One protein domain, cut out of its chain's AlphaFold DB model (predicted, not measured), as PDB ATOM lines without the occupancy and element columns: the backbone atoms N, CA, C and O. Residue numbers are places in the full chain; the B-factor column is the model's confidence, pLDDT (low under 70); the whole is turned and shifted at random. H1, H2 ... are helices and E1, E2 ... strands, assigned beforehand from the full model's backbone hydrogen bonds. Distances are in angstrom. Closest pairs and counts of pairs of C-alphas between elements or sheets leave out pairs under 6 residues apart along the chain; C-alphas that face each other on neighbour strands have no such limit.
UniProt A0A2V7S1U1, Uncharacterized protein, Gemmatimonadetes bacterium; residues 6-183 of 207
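What this domain is: This is residues 6 to 183 of the 207 residues of an uncharacterized protein of Gemmatimonadetes bacterium (UniProt A0A2V7S1U1). The model is a closed barrel of eight antiparallel strands, with H1 and H2 packed outside it on E10 and with H3 and H4 outside it on the opposite side, on or beside E6. E3 runs on past the barrel into a small hairpin of E4 and E5. The printed part has 178 residues, with four named helices and ten named strands in the order H1 H2 E1 E2 E3 E4 E5 E6 E7 H3 H4 E8 E9 E10; the class is mixed, helices and strands. It is compact, with a radius of gyration of the C-alphas of 15.1 A, and spans 45 by 41 by 30 A.

How they stand to each other: Start at H1, residues 6 to 9, and H2, residues 12 to 22: they are close but not clearly touching, the closest C-alphas being those of Leu 8 and Leu 16, 7.0 A apart. Then read the ring: E1, residues 34 to 40, E2, 54 to 61, E3, 66 to 71, E6, 89 to 95, E7, 109 to 112, E8, 143 to 148, E9, 157 to 165, E10, 169 to 182, and back to E1, each antiparallel to its neighbours. E1 E2 E3 and E8 E9 E10 are meanders, each strand the antiparallel neighbour of the one before. Within hydrogen-bond range you find N 36 and O 57 at 2.8 A between E1 and E2, N 68 and O 91 at 3.0 A between E3 and E6, N 111 and O 145 at 2.8 A between E7 and E8, and N 37 and O 178 at 2.9 A between E10 and E1. E10 bends by 68 degrees at residue 172. E4, residues 73 to 76, and E5, residues 79 to 82, form a hairpin, with N 74 and O 81 2.9 A apart. H2 is on the barrel, outside it, at a height of 8.4 A; its closest C-alphas to E10 are those of Glu 13 and Cys 174, 5.8 A apart. H3, residues 118 to 124, and H4, residues 131 to 140, are near each other and outside the barrel; the closest C-alphas of H4 and E6 are those of Glu 137 and Gly 89, 5.5 A apart. In H2, H3 and H4 every O i to N i+4 pair is within hydrogen-bond range; H1 is too short for one.

Where its parts are: Find C-alpha 6 at (52.494, -6.268, -20.688), where H1 begins. H2 measures 16.0 A, E2 24.2 A and E9 25.8 A from first to last C-alpha. E10, 32.5 A, ends at C-alpha 182, (35.591, 0.777, -11.929).

The domain as a whole: The C-alphas of His 77 and Arg 100 are the two farthest apart, 44.8 A. The printed part has no cut. The links H2 to E1, E1 to E2 and E6 to E7 are long. The pLDDT is under 70 at residues 43 to 51, 106 and 166 to 168.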
ATOM      1  N   ASP A   6      51.202  -6.293 -19.999       85.56
ATOM      2  CA  ASP A   6      52.494  -6.268 -20.688       85.56
ATOM      3  C   ASP A   6      53.033  -7.683 -20.948       85.56
ATOM      4  O   ASP A   6      53.519  -7.953 -22.049       85.56
ATOM      5  N   ASP A   7      52.823  -8.616 -20.007       84.62
ATOM      6  CA  ASP A   7      53.168 -10.034 -20.179       84.62
ATOM      7  C   ASP A   7      52.452 -10.621 -21.401       84.62
ATOM      8  O   ASP A   7      53.048 -11.313 -22.223       84.62
ATOM      9  N   LEU A   8      51.157 -10.319 -21.536       83.94
ATOM     10  CA  LEU A   8      50.322 -10.793 -22.640       83.94
ATOM     11  C   LEU A   8      50.686 -10.111 -23.962       83.94
ATOM     12  O   LEU A   8      50.741 -10.756 -25.010       83.94
ATOM     13  N   SER A   9      50.951  -8.807 -23.924       83.44
ATOM     14  CA  SER A   9      51.239  -8.000 -25.113       83.44
ATOM     15  C   SER A   9      52.557  -8.399 -25.782       83.44
ATOM     16  O   SER A   9      52.671  -8.298 -27.007       83.44
ATOM     17  N   GLY A  10      53.524  -8.908 -25.008       84.56
ATOM     18  CA  GLY A  10      54.803  -9.422 -25.506       84.56
ATOM     19  C   GLY A  10      54.721 -10.763 -26.248       84.56
ATOM     20  O   GLY A  10      55.615 -11.076 -27.031       84.56
ATOM     21  N   LEU A  11      53.647 -11.545 -26.069       87.06
ATOM     22  CA  LEU A  11      53.508 -12.882 -26.673       87.06
ATOM     23  C   LEU A  11      53.202 -12.855 -28.180       87.06
ATOM     24  O   LEU A  11      53.352 -13.869 -28.869       87.06
ATOM     25  N   GLY A  12      52.734 -11.715 -28.691       87.69
ATOM     26  CA  GLY A  12      52.285 -11.580 -30.074       87.69
ATOM     27  C   GLY A  12      51.063 -12.447 -30.407       87.69
ATOM     28  O   GLY A  12      50.434 -13.073 -29.556       87.69
ATOM     29  N   GLU A  13      50.691 -12.472 -31.687       89.94
ATOM     30  CA  GLU A  13      49.429 -13.087 -32.119       89.94
ATOM     31  C   GLU A  13      49.371 -14.603 -31.904       89.94
ATOM     32  O   GLU A  13      48.356 -15.122 -31.443       89.94
ATOM     33  N   ALA A  14      50.458 -15.318 -32.204       91.06
ATOM     34  CA  ALA A  14      50.506 -16.769 -32.052       91.06
ATOM     35  C   ALA A  14      50.386 -17.196 -30.580       91.06
ATOM     36  O   ALA A  14      49.621 -18.113 -30.278       91.06
ATOM     37  N   GLY A  15      51.085 -16.506 -29.671       93.25
ATOM     38  CA  GLY A  15      51.032 -16.805 -28.242       93.25
ATOM     39  C   GLY A  15      49.674 -16.473 -27.622       93.25
ATOM     40  O   GLY A  15      49.124 -17.287 -26.879       93.25
ATOM     41  N   LEU A  16      49.064 -15.337 -27.986       93.69
ATOM     42  CA  LEU A  16      47.702 -15.025 -27.537       93.69
ATOM     43  C   LEU A  16      46.666 -16.010 -28.085       93.69
ATOM     44  O   LEU A  16      45.729 -16.362 -27.367       93.69
ATOM     45  N   ARG A  17      46.824 -16.481 -29.328       93.00
ATOM     46  CA  ARG A  17      45.935 -17.497 -29.903       93.00
ATOM     47  C   ARG A  17      46.011 -18.813 -29.132       93.00
ATOM     48  O   ARG A  17      44.964 -19.360 -28.807       93.00
ATOM     49  N   ASP A  18      47.212 -19.288 -28.819       93.81
ATOM     50  CA  ASP A  18      47.423 -20.513 -28.036       93.81
ATOM     51  C   ASP A  18      46.825 -20.394 -26.618       93.81
ATOM     52  O   ASP A  18      46.094 -21.275 -26.158       93.81
ATOM     53  N   LEU A  19      47.023 -19.255 -25.945       93.75
ATOM     54  CA  LEU A  19      46.355 -18.970 -24.668       93.75
ATOM     55  C   LEU A  19      44.828 -18.943 -24.793       93.75
ATOM     56  O   LEU A  19      44.130 -19.461 -23.921       93.75
ATOM     57  N   TRP A  20      44.300 -18.357 -25.869       94.00
ATOM     58  CA  TRP A  20      42.863 -18.299 -26.118       94.00
ATOM     59  C   TRP A  20      42.280 -19.693 -26.371       94.00
ATOM     60  O   TRP A  20      41.233 -20.027 -25.822       94.00
ATOM     61  N   GLU A  21      42.952 -20.541 -27.147       92.31
ATOM     62  CA  GLU A  21      42.493 -21.904 -27.451       92.31
ATOM     63  C   GLU A  21      42.395 -22.774 -26.192       92.31
ATOM     64  O   GLU A  21      41.416 -23.511 -26.046       92.31
ATOM     65  N   ARG A  22      43.332 -22.606 -25.251       93.06
ATOM     66  CA  ARG A  22      43.366 -23.312 -23.956       93.06
ATOM     67  C   ARG A  22      42.540 -22.648 -22.849       93.06
ATOM     68  O   ARG A  22      42.412 -23.210 -21.766       93.06
ATOM     69  N   GLY A  23      42.034 -21.442 -23.090       93.25
ATOM     70  CA  GLY A  23      41.284 -20.672 -22.106       93.25
ATOM     71  C   GLY A  23      39.858 -21.178 -21.882       93.25
ATOM     72  O   GLY A  23      39.301 -21.929 -22.684       93.25
ATOM     73  N   VAL A  24      39.243 -20.699 -20.802       94.06
ATOM     74  CA  VAL A  24      37.852 -21.006 -20.428       94.06
ATOM     75  C   VAL A  24      36.949 -19.783 -20.589       94.06
ATOM     76  O   VAL A  24      37.425 -18.648 -20.579       94.06
ATOM     77  N   ALA A  25      35.638 -19.988 -20.740       93.44
ATOM     78  CA  ALA A  25      34.692 -18.873 -20.732       93.44
ATOM     79  C   ALA A  25      34.659 -18.226 -19.340       93.44
ATOM     80  O   ALA A  25      34.397 -18.940 -18.371       93.44
ATOM     81  N   PRO A  26      34.871 -16.906 -19.220       95.12
ATOM     82  CA  PRO A  26      34.496 -16.204 -18.004       95.12
ATOM     83  C   PRO A  26      32.974 -16.064 -17.920       95.12
ATOM     84  O   PRO A  26      32.295 -16.003 -18.953       95.12
ATOM     85  N   ALA A  27      32.445 -15.963 -16.703       93.56
ATOM     86  CA  ALA A  27      31.076 -15.501 -16.514       93.56
ATOM     87  C   ALA A  27      31.001 -13.990 -16.797       93.56
ATOM     88  O   ALA A  27      31.947 -13.245 -16.525       93.56
ATOM     89  N   ALA A  28      29.887 -13.524 -17.365       94.88
ATOM     90  CA  ALA A  28      29.724 -12.115 -17.736       94.88
ATOM     91  C   ALA A  28      29.781 -11.192 -16.504       94.88
ATOM     92  O   ALA A  28      30.291 -10.071 -16.560       94.88
ATOM     93  N   GLU A  29      29.304 -11.705 -15.373       93.81
ATOM     94  CA  GLU A  29      29.306 -11.104 -14.041       93.81
ATOM     95  C   GLU A  29      30.707 -10.688 -13.586       93.81
ATOM     96  O   GLU A  29      30.855  -9.690 -12.891       93.81
ATOM     97  N   GLU A  30      31.742 -11.424 -13.991       94.12
ATOM     98  CA  GLU A  30      33.123 -11.158 -13.574       94.12
ATOM     99  C   GLU A  30      33.707  -9.902 -14.238       94.12
ATOM    100  O   GLU A  30      34.688  -9.325 -13.753       94.12
ATOM    101  N   LEU A  31      33.100  -9.487 -15.355       96.31
ATOM    102  CA  LEU A  31      33.472  -8.296 -16.103       96.31
ATOM    103  C   LEU A  31      32.593  -7.101 -15.715       96.31
ATOM    104  O   LEU A  31      33.074  -5.970 -15.725       96.31
ATOM    105  N   ALA A  32      31.327  -7.333 -15.359       95.50
ATOM    106  CA  ALA A  32      30.361  -6.279 -15.058       95.50
ATOM    107  C   ALA A  32      30.844  -5.312 -13.955       95.50
ATOM    108  O   ALA A  32      31.345  -5.721 -12.908       95.50
ATOM    109  N   GLY A  33      30.672  -4.009 -14.193       94.44
ATOM    110  CA  GLY A  33      31.090  -2.933 -13.289       94.44
ATOM    111  C   GLY A  33      32.546  -2.484 -13.461       94.44
ATOM    112  O   GLY A  33      33.010  -1.620 -12.709       94.44
ATOM    113  N   TRP A  34      33.271  -3.031 -14.440       96.62
ATOM    114  CA  TRP A  34      34.687  -2.741 -14.663       96.62
ATOM    115  C   TRP A  34      34.972  -2.194 -16.062       96.62
ATOM    116  O   TRP A  34      34.326  -2.535 -17.054       96.62
ATOM    117  N   VAL A  35      36.011  -1.366 -16.121       96.19
ATOM    118  CA  VAL A  35      36.721  -0.961 -17.329       96.19
ATOM    119  C   VAL A  35      37.975  -1.817 -17.446       96.19
ATOM    120  O   VAL A  35      38.736  -1.965 -16.489       96.19
ATOM    121  N   PHE A  36      38.203  -2.348 -18.636       96.56
ATOM    122  CA  PHE A  36      39.388  -3.097 -19.016       96.56
ATOM    123  C   PHE A  36      40.179  -2.290 -20.031       96.56
ATOM    124  O   PHE A  36      39.620  -1.851 -21.040       96.56
ATOM    125  N   ARG A  37      41.478  -2.132 -19.791       94.31
ATOM    126  CA  ARG A  37      42.415  -1.687 -20.824       94.31
ATOM    127  C   ARG A  37      42.838  -2.885 -21.662       94.31
ATOM    128  O   ARG A  37      42.881  -4.005 -21.157       94.31
ATOM    129  N   GLY A  38      43.126  -2.669 -22.936       93.06
ATOM    130  CA  GLY A  38      43.415  -3.759 -23.851       93.06
ATOM    131  C   GLY A  38      44.362  -3.401 -24.977       93.06
ATOM    132  O   GLY A  38      44.506  -2.239 -25.363       93.06
ATOM    133  N   TRP A  39      44.996  -4.443 -25.506       90.69
ATOM    134  CA  TRP A  39      46.021  -4.340 -26.535       90.69
ATOM    135  C   TRP A  39      45.768  -5.328 -27.673       90.69
ATOM    136  O   TRP A  39      45.602  -6.524 -27.433       90.69
ATOM    137  N   ASN A  40      45.737  -4.828 -28.910       88.81
ATOM    138  CA  ASN A  40      45.606  -5.631 -30.128       88.81
ATOM    139  C   ASN A  40      46.982  -6.058 -30.657       88.81
ATOM    140  O   ASN A  40      47.919  -5.254 -30.699       88.81
ATOM    141  N   THR A  41      47.092  -7.294 -31.155       85.38
ATOM    142  CA  THR A  41      48.335  -7.794 -31.776       85.38
ATOM    143  C   THR A  41      48.536  -7.282 -33.196       85.38
ATOM    144  O   THR A  41      49.671  -7.185 -33.660       85.38
ATOM    145  N   SER A  42      47.454  -6.934 -33.898       74.19
ATOM    146  CA  SER A  42      47.524  -6.492 -35.289       74.19
ATOM    147  C   SER A  42      47.971  -5.033 -35.420       74.19
ATOM    148  O   SER A  42      47.326  -4.113 -34.917       74.19
ATOM    149  N   ASN A  43      49.016  -4.800 -36.221       63.72
ATOM    150  CA  ASN A  43      49.417  -3.455 -36.649       63.72
ATOM    151  C   ASN A  43      48.363  -2.784 -37.550       63.72
ATOM    152  O   ASN A  43      48.332  -1.559 -37.652       63.72
ATOM    153  N   LEU A  44      47.481  -3.564 -38.188       60.31
ATOM    154  CA  LEU A  44      46.386  -3.037 -39.005       60.31
ATOM    155  C   LEU A  44      45.285  -2.418 -38.128       60.31
ATOM    156  O   LEU A  44      44.684  -1.417 -38.516       60.31
ATOM    157  N   ALA A  45      45.083  -2.952 -36.914       59.19
ATOM    158  CA  ALA A  45      44.171  -2.371 -35.929       59.19
ATOM    159  C   ALA A  45      44.606  -0.953 -35.523       59.19
ATOM    160  O   ALA A  45      43.763  -0.088 -35.341       59.19
ATOM    161  N   ALA A  46      45.907  -0.639 -35.513       57.47
ATOM    162  CA  ALA A  46      46.384   0.721 -35.233       57.47
ATOM    163  C   ALA A  46      45.846   1.790 -36.210       57.47
ATOM    164  O   ALA A  46      45.850   2.973 -35.881       57.47
ATOM    165  N   ARG A  47      45.379   1.384 -37.399       56.56
ATOM    166  CA  ARG A  47      44.799   2.265 -38.427       56.56
ATOM    167  C   ARG A  47      43.269   2.190 -38.493       56.56
ATOM    168  O   ARG A  47      42.670   2.827 -39.356       56.56
ATOM    169  N   SER A  48      42.631   1.398 -37.629       59.91
ATOM    170  CA  SER A  48      41.188   1.185 -37.672       59.91
ATOM    171  C   SER A  48      40.432   2.346 -37.014       59.91
ATOM    172  O   SER A  48      40.736   2.721 -35.879       59.91
ATOM    173  N   PRO A  49      39.376   2.873 -37.661       52.66
ATOM    174  CA  PRO A  49      38.489   3.859 -37.046       52.66
ATOM    175  C   PRO A  49      37.604   3.256 -35.939       52.66
ATOM    176  O   PRO A  49      36.887   3.994 -35.267       52.66
ATOM    177  N   VAL A  50      37.634   1.928 -35.768       57.72
ATOM    178  CA  VAL A  50      36.772   1.142 -34.869       57.72
ATOM    179  C   VAL A  50      37.556   0.564 -33.676       57.72
ATOM    180  O   VAL A  50      36.999  -0.165 -32.862       57.72
ATOM    181  N   GLY A  51      38.845   0.892 -33.547       59.22
ATOM    182  CA  GLY A  51      39.676   0.510 -32.402       59.22
ATOM    183  C   GLY A  51      41.157   0.528 -32.754       59.22
ATOM    184  O   GLY A  51      41.541  -0.088 -33.736       59.22
ATOM    185  N   GLY A  52      41.967   1.236 -31.965       70.25
ATOM    186  CA  GLY A  52      43.414   1.334 -32.153       70.25
ATOM    187  C   GLY A  52      44.185   0.135 -31.591       70.25
ATOM    188  O   GLY A  52      43.615  -0.877 -31.181       70.25
ATOM    189  N   ARG A  53      45.518   0.257 -31.549       82.25
ATOM    190  CA  ARG A  53      46.388  -0.756 -30.928       82.25
ATOM    191  C   ARG A  53      46.140  -0.860 -29.421       82.25
ATOM    192  O   ARG A  53      45.991  -1.966 -28.917       82.25
ATOM    193  N   ALA A  54      46.023   0.286 -28.755       87.56
ATOM    194  CA  ALA A  54      45.499   0.416 -27.403       87.56
ATOM    195  C   ALA A  54      44.007   0.767 -27.456       87.56
ATOM    196  O   ALA A  54      43.578   1.571 -28.291       87.56
ATOM    197  N   PHE A  55      43.215   0.166 -26.576       90.06
ATOM    198  CA  PHE A  55      41.780   0.417 -26.473       90.06
ATOM    199  C   PHE A  55      41.284   0.120 -25.056       90.06
ATOM    200  O   PHE A  55      42.002  -0.470 -24.249       90.06
ATOM    201  N   ALA A  56      40.047   0.507 -24.752       93.94
ATOM    202  CA  ALA A  56      39.405   0.141 -23.500       93.94
ATOM    203  C   ALA A  56      37.971  -0.336 -23.720       93.94
ATOM    204  O   ALA A  56      37.281   0.137 -24.625       93.94
ATOM    205  N   LYS A  57      37.540  -1.280 -22.885       96.00
ATOM    206  CA  LYS A  57      36.200  -1.873 -22.874       96.00
ATOM    207  C   LYS A  57      35.602  -1.747 -21.482       96.00
ATOM    208  O   LYS A  57      36.194  -2.224 -20.521       96.00
ATOM    209  N   ALA A  58      34.435  -1.138 -21.377       95.69
ATOM    210  CA  ALA A  58      33.621  -1.167 -20.171       95.69
ATOM    211  C   ALA A  58      32.572  -2.266 -20.265       95.69
ATOM    212  O   ALA A  58      32.046  -2.530 -21.348       95.69
ATOM    213  N   PHE A  59      32.225  -2.827 -19.114       96.50
ATOM    214  CA  PHE A  59      31.125  -3.765 -18.964       96.50
ATOM    215  C   PHE A  59      30.199  -3.279 -17.859       96.50
ATOM    216  O   PHE A  59      30.642  -2.919 -16.769       96.50
ATOM    217  N   PHE A  60      28.903  -3.296 -18.130       94.44
ATOM    218  CA  PHE A  60      27.873  -2.840 -17.208       94.44
ATOM    219  C   PHE A  60      26.642  -3.719 -17.294       94.44
ATOM    220  O   PHE A  60      26.473  -4.490 -18.233       94.44
ATOM    221  N   ARG A  61      25.783  -3.601 -16.289       91.69
ATOM    222  CA  ARG A  61      24.550  -4.367 -16.178       91.69
ATOM    223  C   ARG A  61      23.346  -3.437 -16.268       91.69
ATOM    224  O   ARG A  61      23.376  -2.345 -15.702       91.69
ATOM    225  N   ASP A  62      22.309  -3.888 -16.961       87.44
ATOM    226  CA  ASP A  62      20.948  -3.377 -16.805       87.44
ATOM    227  C   ASP A  62      20.066  -4.432 -16.110       87.44
ATOM    228  O   ASP A  62      20.568  -5.397 -15.535       87.44
ATOM    229  N   ALA A  63      18.747  -4.250 -16.111       84.25
ATOM    230  CA  ALA A  63      17.839  -5.195 -15.466       84.25
ATOM    231  C   ALA A  63      17.846  -6.601 -16.101       84.25
ATOM    232  O   ALA A  63      17.411  -7.555 -15.460       84.25
ATOM    233  N   GLU A  64      18.314  -6.736 -17.343       86.44
ATOM    234  CA  GLU A  64      18.155  -7.947 -18.148       86.44
ATOM    235  C   GLU A  64      19.477  -8.690 -18.345       86.44
ATOM    236  O   GLU A  64      19.505  -9.919 -18.295       86.44
ATOM    237  N   ALA A  65      20.573  -7.967 -18.596       93.44
ATOM    238  CA  ALA A  65      21.820  -8.577 -19.034       93.44
ATOM    239  C   ALA A  65      23.059  -7.717 -18.752       93.44
ATOM    240  O   ALA A  65      23.002  -6.569 -18.301       93.44
ATOM    241  N   VAL A  66      24.221  -8.307 -19.039       95.38
ATOM    242  CA  VAL A  66      25.485  -7.580 -19.139       95.38
ATOM    243  C   VAL A  66      25.642  -7.048 -20.564       95.38
ATOM    244  O   VAL A  66      25.376  -7.729 -21.554       95.38
ATOM    245  N   HIS A  67      26.121  -5.819 -20.656       96.12
ATOM    246  CA  HIS A  67      26.425  -5.102 -21.884       96.12
ATOM    247  C   HIS A  67      27.817  -4.501 -21.772       96.12
ATOM    248  O   HIS A  67      28.448  -4.537 -20.711       96.12
ATOM    249  N   GLY A  68      28.303  -3.913 -22.855       95.69
ATOM    250  CA  GLY A  68      29.517  -3.126 -22.775       95.69
ATOM    251  C   GLY A  68      29.660  -2.092 -23.869       95.69
ATOM    252  O   GLY A  68      28.859  -1.997 -24.806       95.69
ATOM    253  N   CYS A  69      30.693  -1.277 -23.712       94.00
ATOM    254  CA  CYS A  69      31.048  -0.230 -24.652       94.00
ATOM    255  C   CYS A  69      32.568  -0.076 -24.774       94.00
ATOM    256  O   CYS A  69      33.321  -0.516 -23.908       94.00
ATOM    257  N   ASN A  70      33.025   0.523 -25.874       92.94
ATOM    258  CA  ASN A  70      34.437   0.832 -26.104       92.94
ATOM    259  C   ASN A  70      34.733   2.315 -25.868       92.94
ATOM    260  O   ASN A  70      33.927   3.175 -26.240       92.94
ATOM    261  N   PHE A  71      35.926   2.600 -25.347       88.44
ATOM    262  CA  PHE A  71      36.465   3.952 -25.176       88.44
ATOM    263  C   PHE A  71      37.782   4.130 -25.910       88.44
ATOM    264  O   PHE A  71      38.579   3.191 -26.042       88.44
ATOM    265  N   VAL A  72      37.988   5.348 -26.420       79.81
ATOM    266  CA  VAL A  72      39.256   5.726 -27.045       79.81
ATOM    267  C   VAL A  72      40.292   5.825 -25.938       79.81
ATOM    268  O   VAL A  72      40.008   6.338 -24.857       79.81
ATOM    269  N   VAL A  73      41.487   5.326 -26.228       85.31
ATOM    270  CA  VAL A  73      42.625   5.401 -25.323       85.31
ATOM    271  C   VAL A  73      43.676   6.305 -25.936       85.31
ATOM    272  O   VAL A  73      44.097   6.089 -27.075       85.31
ATOM    273  N   GLY A  74      44.100   7.299 -25.165       80.56
ATOM    274  CA  GLY A  74      45.367   7.980 -25.365       80.56
ATOM    275  C   GLY A  74      46.459   7.303 -24.542       80.56
ATOM    276  O   GLY A  74      46.194   6.743 -23.478       80.56
ATOM    277  N   THR A  75      47.695   7.363 -25.026       74.19
ATOM    278  CA  THR A  75      48.865   7.079 -24.196       74.19
ATOM    279  C   THR A  75      49.746   8.316 -24.162       74.19
ATOM    280  O   THR A  75      50.146   8.838 -25.206       74.19
ATOM    281  N   ARG A  76      50.039   8.814 -22.962       76.38
ATOM    282  CA  ARG A  76      50.890   9.988 -22.766       76.38
ATOM    283  C   ARG A  76      51.958   9.650 -21.737       76.38
ATOM    284  O   ARG A  76      51.642   9.230 -20.636       76.38
ATOM    285  N   HIS A  77      53.230   9.767 -22.120       77.31
ATOM    286  CA  HIS A  77      54.377   9.392 -21.274       77.31
ATOM    287  C   HIS A  77      54.309   7.957 -20.700       77.31
ATOM    288  O   HIS A  77      54.841   7.690 -19.632       77.31
ATOM    289  N   GLY A  78      53.667   7.027 -21.418       72.75
ATOM    290  CA  GLY A  78      53.474   5.643 -20.966       72.75
ATOM    291  C   GLY A  78      52.246   5.427 -20.074       72.75
ATOM    292  O   GLY A  78      51.878   4.282 -19.824       72.75
ATOM    293  N   GLU A  79      51.560   6.493 -19.660       82.62
ATOM    294  CA  GLU A  79      50.313   6.403 -18.902       82.62
ATOM    295  C   GLU A  79      49.102   6.275 -19.829       82.62
ATOM    296  O   GLU A  79      49.059   6.843 -20.924       82.62
ATOM    297  N   TRP A  80      48.115   5.494 -19.384       85.38
ATOM    298  CA  TRP A  80      46.866   5.263 -20.107       85.38
ATOM    299  C   TRP A  80      45.846   6.341 -19.743       85.38
ATOM    300  O   TRP A  80      45.412   6.426 -18.596       85.38
ATOM    301  N   GLU A  81      45.403   7.106 -20.737       87.56
ATOM    302  CA  GLU A  81      44.314   8.073 -20.605       87.56
ATOM    303  C   GLU A  81      43.053   7.495 -21.261       87.56
ATOM    304  O   GLU A  81      42.965   7.379 -22.488       87.56
ATOM    305  N   ILE A  82      42.076   7.098 -20.442       88.81
ATOM    306  CA  ILE A  82      40.816   6.498 -20.901       88.81
ATOM    307  C   ILE A  82      39.675   7.487 -20.659       88.81
ATOM    308  O   ILE A  82      39.286   7.726 -19.516       88.81
ATOM    309  N   ASP A  83      39.103   8.042 -21.728       85.56
ATOM    310  CA  ASP A  83      37.948   8.939 -21.614       85.56
ATOM    311  C   ASP A  83      36.639   8.142 -21.547       85.56
ATOM    312  O   ASP A  83      35.997   7.855 -22.561       85.56
ATOM    313  N   THR A  84      36.226   7.787 -20.330       86.69
ATOM    314  CA  THR A  84      35.007   6.995 -20.093       86.69
ATOM    315  C   THR A  84      33.708   7.770 -20.333       86.69
ATOM    316  O   THR A  84      32.625   7.188 -20.291       86.69
ATOM    317  N   ARG A  85      33.779   9.079 -20.607       82.62
ATOM    318  CA  ARG A  85      32.600   9.928 -20.852       82.62
ATOM    319  C   ARG A  85      32.086   9.825 -22.285       82.62
ATOM    320  O   ARG A  85      30.930  10.149 -22.543       82.62
ATOM    321  N   HIS A  86      32.931   9.380 -23.213       83.75
ATOM    322  CA  HIS A  86      32.630   9.374 -24.643       83.75
ATOM    323  C   HIS A  86      32.795   7.966 -25.235       83.75
ATOM    324  O   HIS A  86      33.757   7.702 -25.963       83.75
ATOM    325  N   PRO A  87      31.861   7.039 -24.948       89.50
ATOM    326  CA  PRO A  87      31.859   5.727 -25.585       89.50
ATOM    327  C   PRO A  87      31.695   5.872 -27.102       89.50
ATOM    328  O   PRO A  87      30.912   6.695 -27.585       89.50
ATOM    329  N   PHE A  88      32.412   5.048 -27.866       85.19
ATOM    330  CA  PHE A  88      32.390   5.100 -29.332       85.19
ATOM    331  C   PHE A  88      31.798   3.850 -30.001       85.19
ATOM    332  O   PHE A  88      31.734   3.777 -31.226       85.19
ATOM    333  N   GLY A  89      31.340   2.873 -29.223       89.50
ATOM    334  CA  GLY A  89      30.632   1.707 -29.744       89.50
ATOM    335  C   GLY A  89      30.134   0.815 -28.620       89.50
ATOM    336  O   GLY A  89      30.781   0.737 -27.579       89.50
ATOM    337  N   PHE A  90      29.006   0.149 -28.843       94.19
ATOM    338  CA  PHE A  90      28.320  -0.675 -27.850       94.19
ATOM    339  C   PHE A  90      28.160  -2.113 -28.345       94.19
ATOM    340  O   PHE A  90      28.089  -2.360 -29.550       94.19
ATOM    341  N   PHE A  91      28.092  -3.060 -27.414       95.81
ATOM    342  CA  PHE A  91      27.937  -4.480 -27.709       95.81
ATOM    343  C   PHE A  91      27.117  -5.184 -26.622       95.81
ATOM    344  O   PHE A  91      27.185  -4.828 -25.445       95.81
ATOM    345  N   ALA A  92      26.353  -6.197 -27.030       96.00
ATOM    346  CA  ALA A  92      25.705  -7.124 -26.105       96.00
ATOM    347  C   ALA A  92      26.708  -8.192 -25.641       96.00
ATOM    348  O   ALA A  92      27.593  -8.570 -26.416       96.00
ATOM    349  N   VAL A  93      26.560  -8.686 -24.409       96.69
ATOM    350  CA  VAL A  93      27.473  -9.668 -23.805       96.69
ATOM    351  C   VAL A  93      26.702 -10.908 -23.383       96.69
ATOM    352  O   VAL A  93      25.793 -10.821 -22.566       96.69
ATOM    353  N   TYR A  94      27.060 -12.065 -23.935       94.06
ATOM    354  CA  TYR A  94      26.413 -13.328 -23.574       94.06
ATOM    355  C   TYR A  94      27.295 -14.542 -23.906       94.06
ATOM    356  O   TYR A  94      28.190 -14.453 -24.753       94.06
ATOM    357  N   PRO A  95      27.089 -15.695 -23.250       93.38
ATOM    358  CA  PRO A  95      27.792 -16.933 -23.570       93.38
ATOM    359  C   PRO A  95      27.611 -17.358 -25.034       93.38
ATOM    360  O   PRO A  95      26.517 -17.281 -25.599       93.38
ATOM    361  N   THR A  96      28.659 -17.903 -25.665       91.19
ATOM    362  CA  THR A  96      28.550 -18.406 -27.051       91.19
ATOM    363  C   THR A  96      27.519 -19.521 -27.218       91.19
ATOM    364  O   THR A  96      26.995 -19.695 -28.317       91.19
ATOM    365  N   THR A  97      27.206 -20.257 -26.150       87.75
ATOM    366  CA  THR A  97      26.189 -21.321 -26.119       87.75
ATOM    367  C   THR A  97      24.779 -20.813 -26.401       87.75
ATOM    368  O   THR A  97      23.973 -21.559 -26.947       87.75
ATOM    369  N   GLU A  98      24.496 -19.545 -26.112       86.25
ATOM    370  CA  GLU A  98      23.205 -18.908 -26.397       86.25
ATOM    371  C   GLU A  98      23.103 -18.428 -27.855       86.25
ATOM    372  O   GLU A  98      22.043 -18.024 -28.335       86.25
ATOM    373  N   SER A  99      24.200 -18.506 -28.614       84.31
ATOM    374  CA  SER A  99      24.220 -18.178 -30.032       84.31
ATOM    375  C   SER A  99      24.198 -19.432 -30.897       84.31
ATOM    376  O   SER A  99      25.182 -20.169 -30.972       84.31
ATOM    377  N   ARG A 100      23.147 -19.610 -31.705       82.69
ATOM    378  CA  ARG A 100      23.132 -20.663 -32.738       82.69
ATOM    379  C   ARG A 100      24.295 -20.524 -33.728       82.69
ATOM    380  O   ARG A 100      24.863 -21.524 -34.158       82.69
ATOM    381  N   ALA A 101      24.668 -19.291 -34.074       84.00
ATOM    382  CA  ALA A 101      25.770 -19.032 -34.992       84.00
ATOM    383  C   ALA A 101      27.126 -19.338 -34.345       84.00
ATOM    384  O   ALA A 101      28.002 -19.890 -35.008       84.00
ATOM    385  N   TRP A 102      27.334 -18.970 -33.078       84.19
ATOM    386  CA  TRP A 102      28.641 -19.032 -32.408       84.19
ATOM    387  C   TRP A 102      28.835 -20.218 -31.461       84.19
ATOM    388  O   TRP A 102      29.960 -20.438 -31.023       84.19
ATOM    389  N   GLY A 103      27.816 -21.052 -31.249       77.50
ATOM    390  CA  GLY A 103      27.852 -22.182 -30.315       77.50
ATOM    391  C   GLY A 103      28.872 -23.282 -30.633       77.50
ATOM    392  O   GLY A 103      29.111 -24.144 -29.793       77.50
ATOM    393  N   ARG A 104      29.514 -23.262 -31.812       78.25
ATOM    394  CA  ARG A 104      30.675 -24.127 -32.115       78.25
ATOM    395  C   ARG A 104      31.954 -23.675 -31.403       78.25
ATOM    396  O   ARG A 104      32.801 -24.508 -31.108       78.25
ATOM    397  N   HIS A 105      32.073 -22.392 -31.063       73.56
ATOM    398  CA  HIS A 105      33.149 -21.867 -30.217       73.56
ATOM    399  C   HIS A 105      32.774 -22.067 -28.745       73.56
ATOM    400  O   HIS A 105      32.575 -21.102 -28.003       73.56
ATOM    401  N   ARG A 106      32.586 -23.330 -28.341       67.62
ATOM    402  CA  ARG A 106      32.190 -23.685 -26.971       67.62
ATOM    403  C   ARG A 106      33.231 -23.145 -25.987       67.62
ATOM    404  O   ARG A 106      34.420 -23.168 -26.288       67.62
ATOM    405  N   ALA A 107      32.772 -22.623 -24.853       83.19
ATOM    406  CA  ALA A 107      33.578 -21.960 -23.823       83.19
ATOM    407  C   ALA A 107      34.202 -20.606 -24.230       83.19
ATOM    408  O   ALA A 107      35.395 -20.400 -24.045       83.19
ATOM    409  N   ALA A 108      33.418 -19.654 -24.744       93.88
ATOM    410  CA  ALA A 108      33.822 -18.243 -24.764       93.88
ATOM    411  C   ALA A 108      32.654 -17.323 -24.379       93.88
ATOM    412  O   ALA A 108      31.486 -17.701 -24.505       93.88
ATOM    413  N   LEU A 109      32.985 -16.108 -23.953       96.38
ATOM    414  CA  LEU A 109      32.033 -15.014 -23.810       96.38
ATOM    415  C   LEU A 109      32.011 -14.205 -25.114       96.38
ATOM    416  O   LEU A 109      33.068 -13.818 -25.611       96.38
ATOM    417  N   LEU A 110      30.833 -13.986 -25.695       96.19
ATOM    418  CA  LEU A 110      30.658 -13.269 -26.959       96.19
ATOM    419  C   LEU A 110      30.319 -11.797 -26.703       96.19
ATOM    420  O   LEU A 110      29.401 -11.498 -25.946       96.19
ATOM    421  N   LEU A 111      31.021 -10.899 -27.400       96.44
ATOM    422  CA  LEU A 111      30.665  -9.490 -27.554       96.44
ATOM    423  C   LEU A 111      30.078  -9.275 -28.952       96.44
ATOM    424  O   LEU A 111      30.799  -9.370 -29.951       96.44
ATOM    425  N   ASP A 112      28.776  -9.001 -29.035       95.19
ATOM    426  CA  ASP A 112      28.073  -8.791 -30.305       95.19
ATOM    427  C   ASP A 112      27.761  -7.308 -30.539       95.19
ATOM    428  O   ASP A 112      26.801  -6.749 -30.001       95.19
ATOM    429  N   TYR A 113      28.560  -6.682 -31.403       93.44
ATOM    430  CA  TYR A 113      28.418  -5.277 -31.795       93.44
ATOM    431  C   TYR A 113      27.196  -5.039 -32.684       93.44
ATOM    432  O   TYR A 113      26.664  -3.932 -32.741       93.44
ATOM    433  N   GLY A 114      26.705  -6.076 -33.368       92.44
ATOM    434  CA  GLY A 114      25.465  -6.001 -34.138       92.44
ATOM    435  C   GLY A 114      24.215  -5.909 -33.262       92.44
ATOM    436  O   GLY A 114      23.155  -5.547 -33.766       92.44
ATOM    437  N   ARG A 115      24.346  -6.227 -31.969       92.94
ATOM    438  CA  ARG A 115      23.284  -6.165 -30.957       92.94
ATOM    439  C   ARG A 115      23.539  -5.086 -29.899       92.94
ATOM    440  O   ARG A 115      22.898  -5.088 -28.856       92.94
ATOM    441  N   GLY A 116      24.469  -4.165 -30.159       89.81
ATOM    442  CA  GLY A 116      24.705  -3.011 -29.296       89.81
ATOM    443  C   GLY A 116      23.513  -2.052 -29.296       89.81
ATOM    444  O   GLY A 116      23.063  -1.615 -30.354       89.81
ATOM    445  N   ARG A 117      23.019  -1.697 -28.106       90.38
ATOM    446  CA  ARG A 117      21.880  -0.781 -27.896       90.38
ATOM    447  C   ARG A 117      22.348   0.646 -27.571       90.38
ATOM    448  O   ARG A 117      21.839   1.294 -26.662       90.38
ATOM    449  N   GLY A 118      23.363   1.144 -28.281       89.19
ATOM    450  CA  GLY A 118      24.087   2.358 -27.880       89.19
ATOM    451  C   GLY A 118      23.235   3.620 -27.776       89.19
ATOM    452  O   GLY A 118      23.406   4.399 -26.841       89.19
ATOM    453  N   ALA A 119      22.268   3.810 -28.678       88.25
ATOM    454  CA  ALA A 119      21.341   4.942 -28.601       88.25
ATOM    455  C   ALA A 119      20.510   4.940 -27.304       88.25
ATOM    456  O   ALA A 119      20.283   5.998 -26.722       88.25
ATOM    457  N   GLU A 120      20.090   3.760 -26.849       90.56
ATOM    458  CA  GLU A 120      19.269   3.583 -25.651       90.56
ATOM    459  C   GLU A 120      20.105   3.786 -24.386       90.56
ATOM    460  O   GLU A 120      19.701   4.531 -23.495       90.56
ATOM    461  N   PHE A 121      21.313   3.213 -24.339       90.38
ATOM    462  CA  PHE A 121      22.219   3.403 -23.205       90.38
ATOM    463  C   PHE A 121      22.670   4.851 -23.056       90.38
ATOM    464  O   PHE A 121      22.671   5.380 -21.948       90.38
ATOM    465  N   LEU A 122      22.982   5.532 -24.159       88.56
ATOM    466  CA  LEU A 122      23.317   6.952 -24.100       88.56
ATOM    467  C   LEU A 122      22.151   7.793 -23.598       88.56
ATOM    468  O   LEU A 122      22.369   8.653 -22.750       88.56
ATOM    469  N   ALA A 123      20.927   7.524 -24.060       88.31
ATOM    470  CA  ALA A 123      19.748   8.223 -23.562       88.31
ATOM    471  C   ALA A 123      19.558   8.005 -22.050       88.31
ATOM    472  O   ALA A 123      19.322   8.971 -21.324       88.31
ATOM    473  N   ALA A 124      19.742   6.772 -21.564       87.19
ATOM    474  CA  ALA A 124      19.701   6.451 -20.135       87.19
ATOM    475  C   ALA A 124      20.810   7.151 -19.326       87.19
ATOM    476  O   ALA A 124      20.628   7.438 -18.144       87.19
ATOM    477  N   TRP A 125      21.944   7.467 -19.957       85.25
ATOM    478  CA  TRP A 125      23.040   8.244 -19.367       85.25
ATOM    479  C   TRP A 125      22.898   9.762 -19.571       85.25
ATOM    480  O   TRP A 125      23.823  10.510 -19.264       85.25
ATOM    481  N   GLY A 126      21.762  10.240 -20.092       86.56
ATOM    482  CA  GLY A 126      21.524  11.667 -20.338       86.56
ATOM    483  C   GLY A 126      22.322  12.244 -21.514       86.56
ATOM    484  O   GLY A 126      22.446  13.461 -21.642       86.56
ATOM    485  N   ALA A 127      22.858  11.390 -22.384       85.50
ATOM    486  CA  ALA A 127      23.643  11.757 -23.553       85.50
ATOM    487  C   ALA A 127      22.878  11.493 -24.858       85.50
ATOM    488  O   ALA A 127      21.934  10.703 -24.928       85.50
ATOM    489  N   ARG A 128      23.298  12.152 -25.942       85.00
ATOM    490  CA  ARG A 128      22.766  11.908 -27.291       85.00
ATOM    491  C   ARG A 128      23.847  11.307 -28.187       85.00
ATOM    492  O   ARG A 128      24.986  11.773 -28.148       85.00
ATOM    493  N   PRO A 129      23.511  10.319 -29.035       82.81
ATOM    494  CA  PRO A 129      24.479   9.729 -29.949       82.81
ATOM    495  C   PRO A 129      24.931  10.753 -30.991       82.81
ATOM    496  O   PRO A 129      24.113  11.286 -31.749       82.81
ATOM    497  N   SER A 130      26.243  10.983 -31.057       85.12
ATOM    498  CA  SER A 130      26.857  11.816 -32.092       85.12
ATOM    499  C   SER A 130      26.721  11.169 -33.477       85.12
ATOM    500  O   SER A 130      26.596   9.948 -33.605       85.12
ATOM    501  N   VAL A 131      26.776  11.973 -34.545       86.19
ATOM    502  CA  VAL A 131      26.770  11.456 -35.928       86.19
ATOM    503  C   VAL A 131      27.927  10.477 -36.144       86.19
ATOM    504  O   VAL A 131      27.731   9.402 -36.709       86.19
ATOM    505  N   ARG A 132      29.115  10.810 -35.623       83.56
ATOM    506  CA  ARG A 132      30.303   9.953 -35.688       83.56
ATOM    507  C   ARG A 132      30.057   8.595 -35.035       83.56
ATOM    508  O   ARG A 132      30.380   7.582 -35.647       83.56
ATOM    509  N   LEU A 133      29.457   8.564 -33.845       84.00
ATOM    510  CA  LEU A 133      29.132   7.310 -33.167       84.00
ATOM    511  C   LEU A 133      28.219   6.431 -34.025       84.00
ATOM    512  O   LEU A 133      28.519   5.260 -34.217       84.00
ATOM    513  N   ARG A 134      27.150   6.992 -34.605       86.75
ATOM    514  CA  ARG A 134      26.217   6.218 -35.445       86.75
ATOM    515  C   ARG A 134      26.916   5.574 -36.644       86.75
ATOM    516  O   ARG A 134      26.599   4.444 -37.014       86.75
ATOM    517  N   VAL A 135      27.860   6.292 -37.254       87.38
ATOM    518  CA  VAL A 135      28.686   5.762 -38.347       87.38
ATOM    519  C   VAL A 135      29.574   4.627 -37.843       87.38
ATOM    520  O   VAL A 135      29.590   3.557 -38.451       87.38
ATOM    521  N   VAL A 136      30.270   4.826 -36.721       83.69
ATOM    522  CA  VAL A 136      31.161   3.813 -36.137       83.69
ATOM    523  C   VAL A 136      30.391   2.557 -35.736       83.69
ATOM    524  O   VAL A 136      30.802   1.463 -36.108       83.69
ATOM    525  N   GLU A 137      29.240   2.685 -35.075       86.31
ATOM    526  CA  GLU A 137      28.392   1.543 -34.729       86.31
ATOM    527  C   GLU A 137      27.960   0.772 -35.971       86.31
ATOM    528  O   GLU A 137      28.055  -0.453 -35.994       86.31
ATOM    529  N   ARG A 138      27.547   1.464 -37.042       87.38
ATOM    530  CA  ARG A 138      27.172   0.812 -38.305       87.38
ATOM    531  C   ARG A 138      28.330   0.012 -38.904       87.38
ATOM    532  O   ARG A 138      28.092  -1.095 -39.384       87.38
ATOM    533  N   LEU A 139      29.550   0.549 -38.866       86.31
ATOM    534  CA  LEU A 139      30.758  -0.140 -39.331       86.31
ATOM    535  C   LEU A 139      31.157  -1.302 -38.411       86.31
ATOM    536  O   LEU A 139      31.689  -2.298 -38.892       86.31
ATOM    537  N   ALA A 140      30.877  -1.194 -37.113       86.12
ATOM    538  CA  ALA A 140      31.174  -2.216 -36.119       86.12
ATOM    539  C   ALA A 140      30.156  -3.366 -36.105       86.12
ATOM    540  O   ALA A 140      30.481  -4.433 -35.604       86.12
ATOM    541  N   ARG A 141      28.948  -3.209 -36.666       88.94
ATOM    542  CA  ARG A 141      27.897  -4.255 -36.674       88.94
ATOM    543  C   ARG A 141      28.358  -5.664 -37.084       88.94
ATOM    544  O   ARG A 141      27.809  -6.625 -36.545       88.94
ATOM    545  N   PRO A 142      29.288  -5.841 -38.043       89.75
ATOM    546  CA  PRO A 142      29.799  -7.162 -38.406       89.75
ATOM    547  C   PRO A 142      30.781  -7.753 -37.384       89.75
ATOM    548  O   PRO A 142      31.056  -8.951 -37.440       89.75
ATOM    549  N   LEU A 143      31.338  -6.936 -36.491       89.56
ATOM    550  CA  LEU A 143      32.378  -7.322 -35.548       89.56
ATOM    551  C   LEU A 143      31.803  -8.167 -34.409       89.56
ATOM    552  O   LEU A 143      30.734  -7.885 -33.863       89.56
ATOM    553  N   ARG A 144      32.526  -9.227 -34.062       93.06
ATOM    554  CA  ARG A 144      32.298 -10.044 -32.875       93.06
ATOM    555  C   ARG A 144      33.620 -10.302 -32.195       93.06
ATOM    556  O   ARG A 144      34.554 -10.755 -32.850       93.06
ATOM    557  N   ASP A 145      33.652 -10.109 -30.889       94.38
ATOM    558  CA  ASP A 145      34.799 -10.515 -30.089       94.38
ATOM    559  C   ASP A 145      34.430 -11.736 -29.253       94.38
ATOM    560  O   ASP A 145      33.340 -11.808 -28.688       94.38
ATOM    561  N   LEU A 146      35.342 -12.697 -29.160       95.44
ATOM    562  CA  LEU A 146      35.221 -13.838 -28.259       95.44
ATOM    563  C   LEU A 146      36.281 -13.736 -27.173       95.44
ATOM    564  O   LEU A 146      37.468 -13.788 -27.489       95.44
ATOM    565  N   ILE A 147      35.862 -13.644 -25.917       96.50
ATOM    566  CA  ILE A 147      36.734 -13.498 -24.750       96.50
ATOM    567  C   ILE A 147      36.825 -14.819 -23.987       96.50
ATOM    568  O   ILE A 147      35.831 -15.529 -23.805       96.50
ATOM    569  N   ARG A 148      38.037 -15.130 -23.526       96.12
ATOM    570  CA  ARG A 148      38.351 -16.263 -22.657       96.12
ATOM    571  C   ARG A 148      39.314 -15.847 -21.549       96.12
ATOM    572  O   ARG A 148      40.146 -14.959 -21.741       96.12
ATOM    573  N   ARG A 149      39.226 -16.513 -20.399       95.62
ATOM    574  CA  ARG A 149      40.236 -16.448 -19.338       95.62
ATOM    575  C   ARG A 149      41.386 -17.395 -19.699       95.62
ATOM    576  O   ARG A 149      41.121 -18.590 -19.862       95.62
ATOM    577  N   PRO A 150      42.627 -16.901 -19.842       94.12
ATOM    578  CA  PRO A 150      43.769 -17.762 -20.106       94.12
ATOM    579  C   PRO A 150      44.091 -18.650 -18.893       94.12
ATOM    580  O   PRO A 150      43.792 -18.275 -17.756       94.12
ATOM    581  N   PRO A 151      44.711 -19.824 -19.103       90.81
ATOM    582  CA  PRO A 151      45.159 -20.665 -17.997       90.81
ATOM    583  C   PRO A 151      46.219 -19.942 -17.151       90.81
ATOM    584  O   PRO A 151      47.097 -19.271 -17.693       90.81
ATOM    585  N   ASN A 152      46.175 -20.122 -15.825       87.81
ATOM    586  CA  ASN A 152      47.143 -19.562 -14.864       87.81
ATOM    587  C   ASN A 152      47.287 -18.025 -14.910       87.81
ATOM    588  O   ASN A 152      48.379 -17.489 -14.675       87.81
ATOM    589  N   ALA A 153      46.202 -17.333 -15.251       88.88
ATOM    590  CA  ALA A 153      46.133 -15.881 -15.278       88.88
ATOM    591  C   ALA A 153      45.566 -15.330 -13.970       88.88
ATOM    592  O   ALA A 153      44.649 -15.922 -13.398       88.88
ATOM    593  N   ALA A 154      46.104 -14.196 -13.526       89.81
ATOM    594  CA  ALA A 154      45.533 -13.439 -12.423       89.81
ATOM    595  C   ALA A 154      44.109 -12.948 -12.747       89.81
ATOM    596  O   ALA A 154      43.729 -12.772 -13.913       89.81
ATOM    597  N   ASP A 155      43.322 -12.698 -11.701       91.69
ATOM    598  CA  ASP A 155      41.973 -12.156 -11.834       91.69
ATOM    599  C   ASP A 155      41.976 -10.829 -12.600       91.69
ATOM    600  O   ASP A 155      42.763  -9.923 -12.334       91.69
ATOM    601  N   GLY A 156      41.045 -10.698 -13.546       94.38
ATOM    602  CA  GLY A 156      40.932  -9.507 -14.385       94.38
ATOM    603  C   GLY A 156      41.796  -9.524 -15.647       94.38
ATOM    604  O   GLY A 156      41.738  -8.548 -16.393       94.38
ATOM    605  N   LEU A 157      42.532 -10.605 -15.926       96.25
ATOM    606  CA  LEU A 157      43.196 -10.816 -17.212       96.25
ATOM    607  C   LEU A 157      42.377 -11.711 -18.139       96.25
ATOM    608  O   LEU A 157      41.938 -12.803 -17.767       96.25
ATOM    609  N   TYR A 158      42.235 -11.272 -19.386       97.00
ATOM    610  CA  TYR A 158      41.552 -12.035 -20.425       97.00
ATOM    611  C   TYR A 158      42.280 -11.940 -21.762       97.00
ATOM    612  O   TYR A 158      43.009 -10.990 -22.041       97.00
ATOM    613  N   VAL A 159      42.035 -12.923 -22.620       95.94
ATOM    614  CA  VAL A 159      42.453 -12.909 -24.023       95.94
ATOM    615  C   VAL A 159      41.228 -12.995 -24.907       95.94
ATOM    616  O   VAL A 159      40.234 -13.641 -24.565       95.94
ATOM    617  N   GLY A 160      41.287 -12.355 -26.064       95.06
ATOM    618  CA  GLY A 160      40.188 -12.352 -27.002       95.06
ATOM    619  C   GLY A 160      40.617 -12.500 -28.446       95.06
ATOM    620  O   GLY A 160      41.773 -12.295 -28.813       95.06
ATOM    621  N   ARG A 161      39.644 -12.887 -29.268       92.69
ATOM    622  CA  ARG A 161      39.772 -12.949 -30.722       92.69
ATOM    623  C   ARG A 161      38.643 -12.164 -31.355       92.69
ATOM    624  O   ARG A 161      37.476 -12.426 -31.063       92.69
ATOM    625  N   ALA A 162      39.009 -11.234 -32.222       90.75
ATOM    626  CA  ALA A 162      38.076 -10.451 -33.010       90.75
ATOM    627  C   ALA A 162      37.772 -11.164 -34.328       90.75
ATOM    628  O   ALA A 162      38.666 -11.714 -34.978       90.75
ATOM    629  N   PHE A 163      36.514 -11.121 -34.743       89.44
ATOM    630  CA  PHE A 163      36.013 -11.712 -35.974       89.44
ATOM    631  C   PHE A 163      35.127 -10.716 -36.708       89.44
ATOM    632  O   PHE A 163      34.265 -10.083 -36.105       89.44
ATOM    633  N   VAL A 164      35.262 -10.650 -38.027       85.88
ATOM    634  CA  VAL A 164      34.278  -9.983 -38.883       85.88
ATOM    635  C   VAL A 164      33.372 -11.051 -39.469       85.88
ATOM    636  O   VAL A 164      33.838 -12.015 -40.077       85.88
ATOM    637  N   THR A 165      32.066 -10.893 -39.285       77.50
ATOM    638  CA  THR A 165      31.080 -11.731 -39.963       77.50
ATOM    639  C   THR A 165      30.699 -11.082 -41.286       77.50
ATOM    640  O   THR A 165      29.836 -10.202 -41.348       77.50
ATOM    641  N   SER A 166      31.347 -11.520 -42.353       67.06
ATOM    642  CA  SER A 166      30.743 -11.477 -43.683       67.06
ATOM    643  C   SER A 166      30.043 -12.826 -43.920       67.06
ATOM    644  O   SER A 166      29.632 -13.485 -42.960       67.06
ATOM    645  N   THR A 167      29.934 -13.286 -45.168       57.59
ATOM    646  CA  THR A 167      29.541 -14.672 -45.494       57.59
ATOM    647  C   THR A 167      30.398 -15.710 -44.749       57.59
ATOM    648  O   THR A 167      29.936 -16.816 -44.477       57.59
ATOM    649  N   LEU A 168      31.629 -15.347 -44.367       61.16
ATOM    650  CA  LEU A 168      32.542 -16.158 -43.564       61.16
ATOM    651  C   LEU A 168      32.891 -15.441 -42.249       61.16
ATOM    652  O   LEU A 168      32.938 -14.213 -42.180       61.16
ATOM    653  N   LYS A 169      33.163 -16.217 -41.194       72.56
ATOM    654  CA  LYS A 169      33.671 -15.709 -39.910       72.56
ATOM    655  C   LYS A 169      35.188 -15.609 -39.967       72.56
ATOM    656  O   LYS A 169      35.885 -16.567 -39.633       72.56
ATOM    657  N   LEU A 170      35.694 -14.472 -40.419       70.69
ATOM    658  CA  LEU A 170      37.128 -14.291 -40.616       70.69
ATOM    659  C   LEU A 170      37.759 -13.739 -39.330       70.69
ATOM    660  O   LEU A 170      37.326 -12.678 -38.870       70.69
ATOM    661  N   PRO A 171      38.739 -14.438 -38.722       72.50
ATOM    662  CA  PRO A 171      39.481 -13.886 -37.597       72.50
ATOM    663  C   PRO A 171      40.298 -12.685 -38.074       72.50
ATOM    664  O   PRO A 171      40.932 -12.737 -39.125       72.50
ATOM    665  N   VAL A 172      40.273 -11.610 -37.294       77.25
ATOM    666  CA  VAL A 172      40.925 -10.340 -37.640       77.25
ATOM    667  C   VAL A 172      42.183 -10.122 -36.815       77.25
ATOM    668  O   VAL A 172      43.197  -9.685 -37.349       77.25
ATOM    669  N   THR A 173      42.120 -10.393 -35.509       86.62
ATOM    670  CA  THR A 173      43.252 -10.199 -34.596       86.62
ATOM    671  C   THR A 173      43.010 -10.901 -33.259       86.62
ATOM    672  O   THR A 173      41.863 -11.223 -32.917       86.62
ATOM    673  N   CYS A 174      44.086 -11.130 -32.505       92.38
ATOM    674  CA  CYS A 174      44.012 -11.449 -31.085       92.38
ATOM    675  C   CYS A 174      44.234 -10.180 -30.254       92.38
ATOM    676  O   CYS A 174      44.909  -9.242 -30.680       92.38
ATOM    677  N   PHE A 175      43.684 -10.166 -29.049       93.81
ATOM    678  CA  PHE A 175      43.887  -9.072 -28.113       93.81
ATOM    679  C   PHE A 175      43.960  -9.565 -26.675       93.81
ATOM    680  O   PHE A 175      43.478 -10.649 -26.347       93.81
ATOM    681  N   ALA A 176      44.557  -8.750 -25.819       95.31
ATOM    682  CA  ALA A 176      44.613  -8.955 -24.381       95.31
ATOM    683  C   ALA A 176      43.787  -7.883 -23.662       95.31
ATOM    684  O   ALA A 176      43.620  -6.776 -24.179       95.31
ATOM    685  N   LEU A 177      43.266  -8.222 -22.484       96.56
ATOM    686  CA  LEU A 177      42.533  -7.332 -21.590       96.56
ATOM    687  C   LEU A 177      43.084  -7.453 -20.174       96.56
ATOM    688  O   LEU A 177      43.341  -8.560 -19.706       96.56
ATOM    689  N   GLU A 178      43.156  -6.324 -19.484       96.50
ATOM    690  CA  GLU A 178      43.455  -6.232 -18.060       96.50
ATOM    691  C   GLU A 178      42.476  -5.272 -17.391       96.50
ATOM    692  O   GLU A 178      42.206  -4.178 -17.900       96.50
ATOM    693  N   ARG A 179      41.931  -5.686 -16.245       96.31
ATOM    694  CA  ARG A 179      41.061  -4.854 -15.413       96.31
ATOM    695  C   ARG A 179      41.823  -3.594 -15.005       96.31
ATOM    696  O   ARG A 179      42.861  -3.672 -14.364       96.31
ATOM    697  N   TRP A 180      41.283  -2.437 -15.368       93.94
ATOM    698  CA  TRP A 180      41.917  -1.143 -15.131       93.94
ATOM    699  C   TRP A 180      41.283  -0.399 -13.959       93.94
ATOM    700  O   TRP A 180      41.974   0.046 -13.049       93.94
ATOM    701  N   GLY A 181      39.957  -0.280 -13.957       92.62
ATOM    702  CA  GLY A 181      39.253   0.525 -12.966       92.62
ATOM    703  C   GLY A 181      37.758   0.259 -12.958       92.62
ATOM    704  O   GLY A 181      37.240  -0.492 -13.785       92.62
ATOM    705  N   ARG A 182      37.054   0.857 -11.998       92.12
ATOM    706  CA  ARG A 182      35.591   0.777 -11.929       92.12
ATOM    707  C   ARG A 182      34.959   1.565 -13.069       92.12
ATOM    708  O   ARG A 182      35.474   2.601 -13.482       92.12
ATOM    709  N   MET A 183      33.830   1.075 -13.565       85.56
ATOM    710  CA  MET A 183      33.029   1.824 -14.521       85.56
ATOM    711  C   MET A 183      32.271   2.956 -13.818       85.56
ATOM    712  O   MET A 183      31.568   2.727 -12.839       85.56
TER     713      MET A 183